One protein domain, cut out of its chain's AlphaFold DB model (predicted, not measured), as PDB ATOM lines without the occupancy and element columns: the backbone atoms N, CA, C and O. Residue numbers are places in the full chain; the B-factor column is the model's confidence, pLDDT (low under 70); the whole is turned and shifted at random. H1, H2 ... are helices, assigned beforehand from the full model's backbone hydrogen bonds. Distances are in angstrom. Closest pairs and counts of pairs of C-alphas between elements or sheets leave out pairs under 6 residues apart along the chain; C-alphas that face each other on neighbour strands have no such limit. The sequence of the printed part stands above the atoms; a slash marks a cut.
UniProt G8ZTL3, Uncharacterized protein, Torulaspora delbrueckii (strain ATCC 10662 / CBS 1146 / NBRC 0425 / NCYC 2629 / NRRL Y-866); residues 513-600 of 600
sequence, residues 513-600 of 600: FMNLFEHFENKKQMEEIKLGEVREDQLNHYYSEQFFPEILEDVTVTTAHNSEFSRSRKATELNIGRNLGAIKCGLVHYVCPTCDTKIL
ATOM      1  N   PHE A 513      -1.114  65.385   9.032       90.75
ATOM      2  CA  PHE A 513      -1.728  64.333   9.841       90.75
ATOM      3  C   PHE A 513      -1.838  63.004   9.088       90.75
ATOM      4  O   PHE A 513      -1.477  61.965   9.641       90.75
ATOM      5  N   MET A 514      -2.304  63.020   7.837       96.56
ATOM      6  CA  MET A 514      -2.443  61.807   7.027       96.56
ATOM      7  C   MET A 514      -1.083  61.160   6.750       96.56
ATOM      8  O   MET A 514      -0.955  59.947   6.902       96.56
ATOM      9  N   ASN A 515      -0.052  61.960   6.458       95.00
ATOM     10  CA  ASN A 515       1.317  61.471   6.274       95.00
ATOM     11  C   ASN A 515       1.871  60.827   7.555       95.00
ATOM     12  O   ASN A 515       2.491  59.763   7.517       95.00
ATOM     13  N   LEU A 516       1.621  61.451   8.710       92.19
ATOM     14  CA  LEU A 516       2.015  60.905  10.005       92.19
ATOM     15  C   LEU A 516       1.271  59.596  10.307       92.19
ATOM     16  O   LEU A 516       1.877  58.626  10.763       92.19
ATOM     17  N   PHE A 517      -0.033  59.557  10.040       95.31
ATOM     18  CA  PHE A 517      -0.870  58.377  10.235       95.31
ATOM     19  C   PHE A 517      -0.407  57.205   9.362       95.31
ATOM     20  O   PHE A 517      -0.221  56.101   9.872       95.31
ATOM     21  N   GLU A 518      -0.152  57.449   8.077       97.12
ATOM     22  CA  GLU A 518       0.362  56.437   7.152       97.12
ATOM     23  C   GLU A 518       1.739  55.927   7.588       97.12
ATOM     24  O   GLU A 518       1.968  54.718   7.627       97.12
ATOM     25  N   HIS A 519       2.637  56.822   8.013       96.19
ATOM     26  CA  HIS A 519       3.929  56.428   8.575       96.19
ATOM     27  C   HIS A 519       3.773  55.496   9.787       96.19
ATOM     28  O   HIS A 519       4.460  54.475   9.870       96.19
ATOM     29  N   PHE A 520       2.862  55.808  10.714       96.38
ATOM     30  CA  PHE A 520       2.629  54.975  11.896       96.38
ATOM     31  C   PHE A 520       1.972  53.636  11.569       96.38
ATOM     32  O   PHE A 520       2.381  52.625  12.138       96.38
ATOM     33  N   GLU A 521       0.997  53.591  10.661       96.31
ATOM     34  CA  GLU A 521       0.402  52.322  10.231       96.31
ATOM     35  C   GLU A 521       1.426  51.454   9.485       96.31
ATOM     36  O   GLU A 521       1.521  50.260   9.768       96.31
ATOM     37  N   ASN A 522       2.276  52.039   8.636       96.81
ATOM     38  CA  ASN A 522       3.369  51.317   7.978       96.81
ATOM     39  C   ASN A 522       4.389  50.786   8.994       96.81
ATOM     40  O   ASN A 522       4.778  49.619   8.940       96.81
ATOM     41  N   LYS A 523       4.789  51.609   9.970       96.38
ATOM     42  CA  LYS A 523       5.688  51.185  11.050       96.38
ATOM     43  C   LYS A 523       5.087  50.036  11.860       96.38
ATOM     44  O   LYS A 523       5.762  49.039  12.097       96.38
ATOM     45  N   LYS A 524       3.813  50.145  12.230       94.25
ATOM     46  CA  LYS A 524       3.067  49.109  12.950       94.25
ATOM     47  C   LYS A 524       2.961  47.812  12.145       94.25
ATOM     48  O   LYS A 524       3.129  46.744  12.719       94.25
ATOM     49  N   GLN A 525       2.727  47.881  10.834       93.56
ATOM     50  CA  GLN A 525       2.733  46.697   9.966       93.56
ATOM     51  C   GLN A 525       4.116  46.034   9.918       93.56
ATOM     52  O   GLN A 525       4.213  44.818  10.069       93.56
ATOM     53  N   MET A 526       5.188  46.818   9.781       94.25
ATOM     54  CA  MET A 526       6.563  46.306   9.804       94.25
ATOM     55  C   MET A 526       6.926  45.666  11.151       94.25
ATOM     56  O   MET A 526       7.583  44.628  11.191       94.25
ATOM     57  N   GLU A 527       6.498  46.267  12.262       93.75
ATOM     58  CA  GLU A 527       6.679  45.704  13.604       93.75
ATOM     59  C   GLU A 527       5.864  44.421  13.804       93.75
ATOM     60  O   GLU A 527       6.371  43.474  14.403       93.75
ATOM     61  N   GLU A 528       4.646  44.339  13.263       88.50
ATOM     62  CA  GLU A 528       3.813  43.132  13.336       88.50
ATOM     63  C   GLU A 528       4.418  41.960  12.545       88.50
ATOM     64  O   GLU A 528       4.310  40.817  12.988       88.50
ATOM     65  N   ILE A 529       5.109  42.223  11.428       91.38
ATOM     66  CA  ILE A 529       5.874  41.196  10.698       91.38
ATOM     67  C   ILE A 529       6.996  40.642  11.585       91.38
ATOM     68  O   ILE A 529       7.064  39.432  11.785       91.38
ATOM     69  N   LYS A 530       7.808  41.514  12.200       93.94
ATOM     70  CA  LYS A 530       8.902  41.108  13.106       93.94
ATOM     71  C   LYS A 530       8.401  40.357  14.340       93.94
ATOM     72  O   LYS A 530       8.945  39.330  14.727       93.94
ATOM     73  N   LEU A 531       7.329  40.848  14.964       88.75
ATOM     74  CA  LEU A 531       6.642  40.132  16.044       88.75
ATOM     75  C   LEU A 531       6.116  38.783  15.560       88.75
ATOM     76  O   LEU A 531       6.047  37.827  16.330       88.75
ATOM     77  N   GLY A 532       5.732  38.708  14.291       88.25
ATOM     78  CA  GLY A 532       5.300  37.485  13.661       88.25
ATOM     79  C   GLY A 532       6.391  36.426  13.570       88.25
ATOM     80  O   GLY A 532       6.073  35.280  13.886       88.25
ATOM     81  N   GLU A 533       7.617  36.825  13.223       91.31
ATOM     82  CA  GLU A 533       8.821  35.979  13.204       91.31
ATOM     83  C   GLU A 533       9.151  35.476  14.614       91.31
ATOM     84  O   GLU A 533       9.226  34.275  14.838       91.31
ATOM     85  N   VAL A 534       9.195  36.366  15.612       91.38
ATOM     86  CA  VAL A 534       9.457  35.974  17.012       91.38
ATOM     87  C   VAL A 534       8.411  34.981  17.534       91.38
ATOM     88  O   VAL A 534       8.737  34.051  18.268       91.38
ATOM     89  N   ARG A 535       7.134  35.153  17.169       86.56
ATOM     90  CA  ARG A 535       6.080  34.187  17.524       86.56
ATOM     91  C   ARG A 535       6.275  32.847  16.813       86.56
ATOM     92  O   ARG A 535       5.942  31.818  17.391       86.56
ATOM     93  N   GLU A 536       6.758  32.848  15.574       85.25
ATOM     94  CA  GLU A 536       7.076  31.619  14.844       85.25
ATOM     95  C   GLU A 536       8.261  30.893  15.484       85.25
ATOM     96  O   GLU A 536       8.156  29.696  15.729       85.25
ATOM     97  N   ASP A 537       9.305  31.616  15.888       89.75
ATOM     98  CA  ASP A 537      10.426  31.064  16.653       89.75
ATOM     99  C   ASP A 537       9.962  30.474  17.985       89.75
ATOM    100  O   ASP A 537      10.363  29.372  18.351       89.75
ATOM    101  N   GLN A 538       9.061  31.155  18.698       87.88
ATOM    102  CA  GLN A 538       8.468  30.634  19.933       87.88
ATOM    103  C   GLN A 538       7.664  29.354  19.698       87.88
ATOM    104  O   GLN A 538       7.751  28.427  20.503       87.88
ATOM    105  N   LEU A 539       6.887  29.286  18.614       83.69
ATOM    106  CA  LEU A 539       6.157  28.071  18.256       83.69
ATOM    107  C   LEU A 539       7.125  26.957  17.862       83.69
ATOM    108  O   LEU A 539       6.980  25.850  18.362       83.69
ATOM    109  N   ASN A 540       8.127  27.240  17.033       85.69
ATOM    110  CA  ASN A 540       9.148  26.274  16.632       85.69
ATOM    111  C   ASN A 540       9.936  25.763  17.841       85.69
ATOM    112  O   ASN A 540      10.213  24.575  17.917       85.69
ATOM    113  N   HIS A 541      10.235  26.626  18.813       87.75
ATOM    114  CA  HIS A 541      10.884  26.246  20.062       87.75
ATOM    115  C   HIS A 541       9.972  25.389  20.943       87.75
ATOM    116  O   HIS A 541      10.397  24.333  21.401       87.75
ATOM    117  N   TYR A 542       8.706  25.781  21.127       84.12
ATOM    118  CA  TYR A 542       7.721  24.989  21.872       84.12
ATOM    119  C   TYR A 542       7.534  23.598  21.259       84.12
ATOM    120  O   TYR A 542       7.433  22.609  21.969       84.12
ATOM    121  N   TYR A 543       7.530  23.526  19.934       79.38
ATOM    122  CA  TYR A 543       7.383  22.305  19.154       79.38
ATOM    123  C   TYR A 543       8.719  21.636  18.803       79.38
ATOM    124  O   TYR A 543       8.728  20.695  18.012       79.38
ATOM    125  N   SER A 544       9.833  22.112  19.364       85.00
ATOM    126  CA  SER A 544      11.142  21.513  19.129       85.00
ATOM    127  C   SER A 544      11.281  20.203  19.895       85.00
ATOM    128  O   SER A 544      10.661  19.985  20.938       85.00
ATOM    129  N   GLU A 545      12.165  19.352  19.389       78.56
ATOM    130  CA  GLU A 545      12.485  18.041  19.960       78.56
ATOM    131  C   GLU A 545      12.943  18.133  21.426       78.56
ATOM    132  O   GLU A 545      12.769  17.194  22.195       78.56
ATOM    133  N   GLN A 546      13.456  19.296  21.846       81.94
ATOM    134  CA  GLN A 546      13.925  19.538  23.212       81.94
ATOM    135  C   GLN A 546      12.810  19.471  24.266       81.94
ATOM    136  O   GLN A 546      13.083  19.092  25.403       81.94
ATOM    137  N   PHE A 547      11.572  19.846  23.925       78.62
ATOM    138  CA  PHE A 547      10.458  19.876  24.890       78.62
ATOM    139  C   PHE A 547       9.566  18.645  24.825       78.62
ATOM    140  O   PHE A 547       8.835  18.376  25.778       78.62
ATOM    141  N   PHE A 548       9.630  17.903  23.721       80.44
ATOM    142  CA  PHE A 548       8.823  16.708  23.508       80.44
ATOM    143  C   PHE A 548       9.651  15.562  22.903       80.44
ATOM    144  O   PHE A 548       9.302  15.069  21.827       80.44
ATOM    145  N   PRO A 549      10.725  15.106  23.579       75.56
ATOM    146  CA  PRO A 549      11.552  13.999  23.087       75.56
ATOM    147  C   PRO A 549      10.739  12.704  22.921       75.56
ATOM    148  O   PRO A 549      10.928  11.960  21.964       75.56
ATOM    149  N   GLU A 550       9.734  12.506  23.779       71.94
ATOM    150  CA  GLU A 550       8.809  11.363  23.766       71.94
ATOM    151  C   GLU A 550       8.014  11.229  22.453       71.94
ATOM    152  O   GLU A 550       7.589  10.134  22.098       71.94
ATOM    153  N   ILE A 551       7.813  12.322  21.702       67.75
ATOM    154  CA  ILE A 551       7.091  12.280  20.417       67.75
ATOM    155  C   ILE A 551       7.975  11.699  19.298       67.75
ATOM    156  O   ILE A 551       7.449  11.204  18.300       67.75
ATOM    157  N   LEU A 552       9.303  11.739  19.453       63.12
ATOM    158  CA  LEU A 552      10.259  11.284  18.441       63.12
ATOM    159  C   LEU A 552      10.781   9.866  18.665       63.12
ATOM    160  O   LEU A 552      11.134   9.212  17.687       63.12
ATOM    161  N   GLU A 553      10.815   9.371  19.902       69.94
ATOM    162  CA  GLU A 553      11.384   8.046  20.193       69.94
ATOM    163  C   GLU A 553      10.522   6.878  19.669       69.94
ATOM    164  O   GLU A 553      11.057   5.818  19.335       69.94
ATOM    165  N   ASP A 554       9.220   7.080  19.439       60.28
ATOM    166  CA  ASP A 554       8.326   6.069  18.851       60.28
ATOM    167  C   ASP A 554       8.386   6.043  17.306       60.28
ATOM    168  O   ASP A 554       7.378   6.117  16.592       60.28
ATOM    169  N   VAL A 555       9.595   5.865  16.757       58.47
ATOM    170  CA  VAL A 555       9.876   5.775  15.306       58.47
ATOM    171  C   VAL A 555       9.104   4.626  14.618       58.47
ATOM    172  O   VAL A 555       8.892   4.630  13.402       58.47
ATOM    173  N   THR A 556       8.586   3.662  15.383       61.84
ATOM    174  CA  THR A 556       7.830   2.519  14.846       61.84
ATOM    175  C   THR A 556       6.317   2.758  14.698       61.84
ATOM    176  O   THR A 556       5.644   1.943  14.068       61.84
ATOM    177  N   VAL A 557       5.767   3.892  15.170       57.62
ATOM    178  CA  VAL A 557       4.315   4.228  15.104       57.62
ATOM    179  C   VAL A 557       4.041   5.465  14.210       57.62
ATOM    180  O   VAL A 557       3.019   6.152  14.286       57.62
ATOM    181  N   THR A 558       4.965   5.757  13.296       55.09
ATOM    182  CA  THR A 558       5.321   7.107  12.810       55.09
ATOM    183  C   THR A 558       4.347   7.872  11.911       55.09
ATOM    184  O   THR A 558       4.590   9.045  11.621       55.09
ATOM    185  N   THR A 559       3.215   7.308  11.488       58.88
ATOM    186  CA  THR A 559       2.262   8.051  10.629       58.88
ATOM    187  C   THR A 559       1.079   8.656  11.381       58.88
ATOM    188  O   THR A 559       0.546   9.679  10.946       58.88
ATOM    189  N   ALA A 560       0.675   8.096  12.524       61.12
ATOM    190  CA  ALA A 560      -0.498   8.585  13.249       61.12
ATOM    191  C   ALA A 560      -0.182   9.818  14.117       61.12
ATOM    192  O   ALA A 560      -0.887  10.829  14.023       61.12
ATOM    193  N   HIS A 561       0.910   9.778  14.890       62.69
ATOM    194  CA  HIS A 561       1.256  10.833  15.852       62.69
ATOM    195  C   HIS A 561       1.646  12.168  15.198       62.69
ATOM    196  O   HIS A 561       1.190  13.227  15.637       62.69
ATOM    197  N   ASN A 562       2.360  12.131  14.069       67.31
ATOM    198  CA  ASN A 562       2.696  13.337  13.299       67.31
ATOM    199  C   ASN A 562       1.452  14.105  12.808       67.31
ATOM    200  O   ASN A 562       1.465  15.335  12.683       67.31
ATOM    201  N   SER A 563       0.341  13.397  12.570       78.38
ATOM    202  CA  SER A 563      -0.912  14.019  12.133       78.38
ATOM    203  C   SER A 563      -1.640  14.752  13.267       78.38
ATOM    204  O   SER A 563      -2.237  15.805  13.028       78.38
ATOM    205  N   GLU A 564      -1.572  14.245  14.502       77.62
ATOM    206  CA  GLU A 564      -2.181  14.888  15.672       77.62
ATOM    207  C   GLU A 564      -1.401  16.121  16.101       77.62
ATOM    208  O   GLU A 564      -2.001  17.161  16.368       77.62
ATOM    209  N   PHE A 565      -0.074  16.042  16.061       73.12
ATOM    210  CA  PHE A 565       0.799  17.181  16.302       73.12
ATOM    211  C   PHE A 565       0.529  18.322  15.318       73.12
ATOM    212  O   PHE A 565       0.242  19.453  15.714       73.12
ATOM    213  N   SER A 566       0.493  18.001  14.021       77.12
ATOM    214  CA  SER A 566       0.166  18.965  12.969       77.12
ATOM    215  C   SER A 566      -1.234  19.565  13.152       77.12
ATOM    216  O   SER A 566      -1.442  20.755  12.906       77.12
ATOM    217  N   ARG A 567      -2.210  18.771  13.622       83.38
ATOM    218  CA  ARG A 567      -3.554  19.269  13.964       83.38
ATOM    219  C   ARG A 567      -3.543  20.175  15.187       83.38
ATOM    220  O   ARG A 567      -4.229  21.189  15.150       83.38
ATOM    221  N   SER A 568      -2.798  19.833  16.235       80.94
ATOM    222  CA  SER A 568      -2.685  20.630  17.459       80.94
ATOM    223  C   SER A 568      -2.042  21.986  17.169       80.94
ATOM    224  O   SER A 568      -2.601  23.030  17.521       80.94
ATOM    225  N   ARG A 569      -0.947  21.989  16.397       81.25
ATOM    226  CA  ARG A 569      -0.314  23.207  15.885       81.25
ATOM    227  C   ARG A 569      -1.312  24.041  15.085       81.25
ATOM    228  O   ARG A 569      -1.578  25.187  15.436       81.25
ATOM    229  N   LYS A 570      -1.971  23.442  14.089       82.12
ATOM    230  CA  LYS A 570      -2.967  24.136  13.255       82.12
ATOM    231  C   LYS A 570      -4.159  24.672  14.056       82.12
ATOM    232  O   LYS A 570      -4.659  25.751  13.752       82.12
ATOM    233  N   ALA A 571      -4.624  23.942  15.067       83.50
ATOM    234  CA  ALA A 571      -5.717  24.366  15.936       83.50
ATOM    235  C   ALA A 571      -5.309  25.549  16.822       83.50
ATOM    236  O   ALA A 571      -6.077  26.499  16.968       83.50
ATOM    237  N   THR A 572      -4.094  25.516  17.371       80.94
ATOM    238  CA  THR A 572      -3.535  26.620  18.162       80.94
ATOM    239  C   THR A 572      -3.433  27.884  17.314       80.94
ATOM    240  O   THR A 572      -3.869  28.948  17.742       80.94
ATOM    241  N   GLU A 573      -2.952  27.749  16.080       77.50
ATOM    242  CA  GLU A 573      -2.819  28.860  15.140       77.50
ATOM    243  C   GLU A 573      -4.179  29.434  14.694       77.50
ATOM    244  O   GLU A 573      -4.366  30.653  14.681       77.50
ATOM    245  N   LEU A 574      -5.178  28.578  14.445       81.75
ATOM    246  CA  LEU A 574      -6.552  29.017  14.174       81.75
ATOM    247  C   LEU A 574      -7.175  29.765  15.362       81.75
ATOM    248  O   LEU A 574      -7.838  30.782  15.164       81.75
ATOM    249  N   ASN A 575      -6.950  29.296  16.592       77.75
ATOM    250  CA  ASN A 575      -7.510  29.918  17.796       77.75
ATOM    251  C   ASN A 575      -6.939  31.316  18.070       77.75
ATOM    252  O   ASN A 575      -7.640  32.157  18.629       77.75
ATOM    253  N   ILE A 576      -5.701  31.590  17.648       77.44
ATOM    254  CA  ILE A 576      -5.102  32.933  17.729       77.44
ATOM    255  C   ILE A 576      -5.451  33.815  16.517       77.44
ATOM    256  O   ILE A 576      -4.910  34.910  16.379       77.44
ATOM    257  N   GLY A 577      -6.350  33.363  15.636       71.88
ATOM    258  CA  GLY A 577      -6.798  34.124  14.469       71.88
ATOM    259  C   GLY A 577      -5.779  34.185  13.329       71.88
ATOM    260  O   GLY A 577      -5.972  34.942  12.376       71.88
ATOM    261  N   ARG A 578      -4.707  33.384  13.388       69.12
ATOM    262  CA  ARG A 578      -3.801  33.200  12.258       69.12
ATOM    263  C   ARG A 578      -4.395  32.152  11.334       69.12
ATOM    264  O   ARG A 578      -4.392  30.954  11.607       69.12
ATOM    265  N   ASN A 579      -4.865  32.608  10.181       65.75
ATOM    266  CA  ASN A 579      -4.931  31.713   9.045       65.75
ATOM    267  C   ASN A 579      -3.482  31.458   8.636       65.75
ATOM    268  O   ASN A 579      -2.847  32.349   8.074       65.75
ATOM    269  N   LEU A 580      -2.973  30.252   8.894       59.28
ATOM    270  CA  LEU A 580      -1.935  29.665   8.052       59.28
ATOM    271  C   LEU A 580      -2.511  29.646   6.638       59.28
ATOM    272  O   LEU A 580      -3.128  28.662   6.223       59.28
ATOM    273  N   GLY A 581      -2.421  30.775   5.933       52.78
ATOM    274  CA  GLY A 581      -2.680  30.824   4.508       52.78
ATOM    275  C   GLY A 581      -1.781  29.751   3.955       52.78
ATOM    276  O   GLY A 581      -0.583  29.870   4.183       52.78
ATOM    277  N   ALA A 582      -2.390  28.674   3.435       50.94
ATOM    278  CA  ALA A 582      -1.751  27.380   3.255       50.94
ATOM    279  C   ALA A 582      -0.296  27.608   2.875       50.94
ATOM    280  O   ALA A 582      -0.021  27.974   1.730       50.94
ATOM    281  N   ILE A 583       0.606  27.478   3.860       50.38
ATOM    282  CA  ILE A 583       2.015  27.350   3.561       50.38
ATOM    283  C   ILE A 583       1.959  26.069   2.770       50.38
ATOM    284  O   ILE A 583       1.709  24.995   3.319       50.38
ATOM    285  N   LYS A 584       1.977  26.197   1.440       47.44
ATOM    286  CA  LYS A 584       2.252  25.065   0.594       47.44
ATOM    287  C   LYS A 584       3.590  24.649   1.161       47.44
ATOM    288  O   LYS A 584       4.573  25.356   0.952       47.44
ATOM    289  N   CYS A 585       3.599  23.578   1.948       44.44
ATOM    290  CA  CYS A 585       4.759  22.736   2.078       44.44
ATOM    291  C   CYS A 585       5.028  22.342   0.631       44.44
ATOM    292  O   CYS A 585       4.508  21.349   0.128       44.44
ATOM    293  N   GLY A 586       5.696  23.232  -0.104       42.66
ATOM    294  CA  GLY A 586       6.408  22.860  -1.284       42.66
ATOM    295  C   GLY A 586       7.353  21.843  -0.710       42.66
ATOM    296  O   GLY A 586       8.280  22.206   0.005       42.66
ATOM    297  N   LEU A 587       7.034  20.570  -0.926       44.88
ATOM    298  CA  LEU A 587       8.067  19.577  -1.079       44.88
ATOM    299  C   LEU A 587       9.012  20.226  -2.091       44.88
ATOM    300  O   LEU A 587       8.706  20.301  -3.284       44.88
ATOM    301  N   VAL A 588      10.061  20.872  -1.588       44.12
ATOM    302  CA  VAL A 588      11.132  21.368  -2.427       44.12
ATOM    303  C   VAL A 588      11.774  20.077  -2.886       44.12
ATOM    304  O   VAL A 588      12.529  19.457  -2.146       44.12
ATOM    305  N   HIS A 589      11.359  19.598  -4.055       44.56
ATOM    306  CA  HIS A 589      12.064  18.526  -4.726       44.56
ATOM    307  C   HIS A 589      13.458  19.073  -5.005       44.56
ATOM    308  O   HIS A 589      13.656  19.839  -5.948       44.56
ATOM    309  N   TYR A 590      14.403  18.730  -4.136       43.69
ATOM    310  CA  TYR A 590      15.810  18.964  -4.383       43.69
ATOM    311  C   TYR A 590      16.193  18.056  -5.545       43.69
ATOM    312  O   TYR A 590      16.390  16.851  -5.395       43.69
ATOM    313  N   VAL A 591      16.225  18.635  -6.742       50.66
ATOM    314  CA  VAL A 591      16.885  18.005  -7.876       50.66
ATOM    315  C   VAL A 591      18.373  18.193  -7.630       50.66
ATOM    316  O   VAL A 591      18.875  19.316  -7.649       50.66
ATOM    317  N   CYS A 592      19.051  17.089  -7.330       51.41
ATOM    318  CA  CYS A 592      20.504  17.013  -7.281       51.41
ATOM    319  C   CYS A 592      21.076  17.590  -8.590       51.41
ATOM    320  O   CYS A 592      20.868  16.981  -9.644       51.41
ATOM    321  N   PRO A 593      21.788  18.733  -8.563       61.47
ATOM    322  CA  PRO A 593      22.251  19.400  -9.781       61.47
ATOM    323  C   PRO A 593      23.292  18.582 -10.556       61.47
ATOM    324  O   PRO A 593      23.575  18.881 -11.709       61.47
ATOM    325  N   THR A 594      23.859  17.549  -9.937       71.62
ATOM    326  CA  THR A 594      24.858  16.673 -10.552       71.62
ATOM    327  C   THR A 594      24.289  15.356 -11.060       71.62
ATOM    328  O   THR A 594      24.986  14.660 -11.792       71.62
ATOM    329  N   CYS A 595      23.062  14.983 -10.685       77.81
ATOM    330  CA  CYS A 595      22.605  13.613 -10.900       77.81
ATOM    331  C   CYS A 595      21.171  13.444 -11.415       77.81
ATOM    332  O   CYS A 595      20.759  12.300 -11.605       77.81
ATOM    333  N   ASP A 596      20.423  14.530 -11.668       69.94
ATOM    334  CA  ASP A 596      19.059  14.548 -12.252       69.94
ATOM    335  C   ASP A 596      18.042  13.584 -11.600       69.94
ATOM    336  O   ASP A 596      16.918  13.374 -12.065       69.94
ATOM    337  N   THR A 597      18.413  13.011 -10.461       62.38
ATOM    338  CA  THR A 597      17.635  12.037  -9.723       62.38
ATOM    339  C   THR A 597      16.810  12.809  -8.717       62.38
ATOM    340  O   THR A 597      17.319  13.520  -7.849       62.38
ATOM    341  N   LYS A 598      15.493  12.702  -8.877       54.12
ATOM    342  CA  LYS A 598      14.532  13.242  -7.923       54.12
ATOM    343  C   LYS A 598      14.620  12.400  -6.660       54.12
ATOM    344  O   LYS A 598      14.152  11.264  -6.652       54.12
ATOM    345  N   ILE A 599      15.226  12.956  -5.621       52.78
ATOM    346  CA  ILE A 599      15.134  12.395  -4.278       52.78
ATOM    347  C   ILE A 599      13.749  12.795  -3.753       52.78
ATOM    348  O   ILE A 599      13.361  13.966  -3.836       52.78
ATOM    349  N   LEU A 600      12.965  11.787  -3.368       49.25
ATOM    350  CA  LEU A 600      11.613  11.937  -2.831       49.25
ATOM    351  C   LEU A 600      11.651  12.261  -1.343       49.25
ATOM    352  O   LEU A 600      12.458  11.613  -0.642       49.25
TER     353      LEU A 600
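This is residues 513 to 600 of the 600 residues of an uncharacterized protein of Torulaspora delbrueckii (strain ATCC 10662 / CBS 1146 / NBRC 0425 / NCYC 2629 / NRRL Y-866) (UniProt G8ZTL3). The model is a J of helices with a tail: the long helix H1, 30 residues, is the straight arm, the loops around the very short helix H2 make the turn, and H3, 15 residues, runs back beside the far end of H1 without touching it. After H3, residues 576 to 600 wander off to one side with no named element and fold back on themselves round Thr 594. The printed part has 88 residues with three named helices, H1, H2 and H3 in that order, and no named strand; the class is all helix. The whole is extended, with a radius of gyration of the C-alphas of 19.3 A, and its C-alphas span 62 by 38 by 21 A, only just elongated.

Find C-alpha 513 at (-1.728, 64.333, 9.841); from there H1, residues 513 to 542, runs 42.2 A to C-alpha 542 at (7.721, 24.989, 21.872), with y falling along the way. Go on to residues 550 to 553, which are H2, four residues long. Next look at residues 561 to 575, where H3 runs 21.1 A from C-alpha 561 at (1.256, 10.833, 15.852) to C-alpha 575 at (-7.510, 29.918, 17.796), with y now rising. From there residues 576 to 600 lead to C-alpha 600 at (11.613, 11.937, -2.831).

Start with H1, which touches no helix; its residues 513 to 538 stand free. H1 and H2 are apart, and a short link of 7 residues joins them. H2 and H3 are close but not clearly touching: their closest C-alphas, those of Ile 551 and His 561, are 7.5 A apart. A short link of 7 residues joins these two as well. H1 and H3 are apart, but only just, with their closest C-alphas 8.4 A from each other. Look along the backbones of H1 and H3 and you will find every O i to N i+4 pair within hydrogen-bond range, while H2 is too short for such a pair.

The two C-alphas farthest apart are those of Phe 513 and Thr 556, at 62.7 A, and the first and last printed C-alphas are 55.5 A apart. The printed part has no cut, and residue 600 is the chain's last. Neither link between helices is long. Besides most of H1, residues 544 to 550, 553 to 560 and 581 to 586 stand free. In the B-factor column the mean pLDDT of the printed part is 74.7, and that of H1 is 92; residues 551 to 562, 578 to 593 and 596 to 600 are under 70.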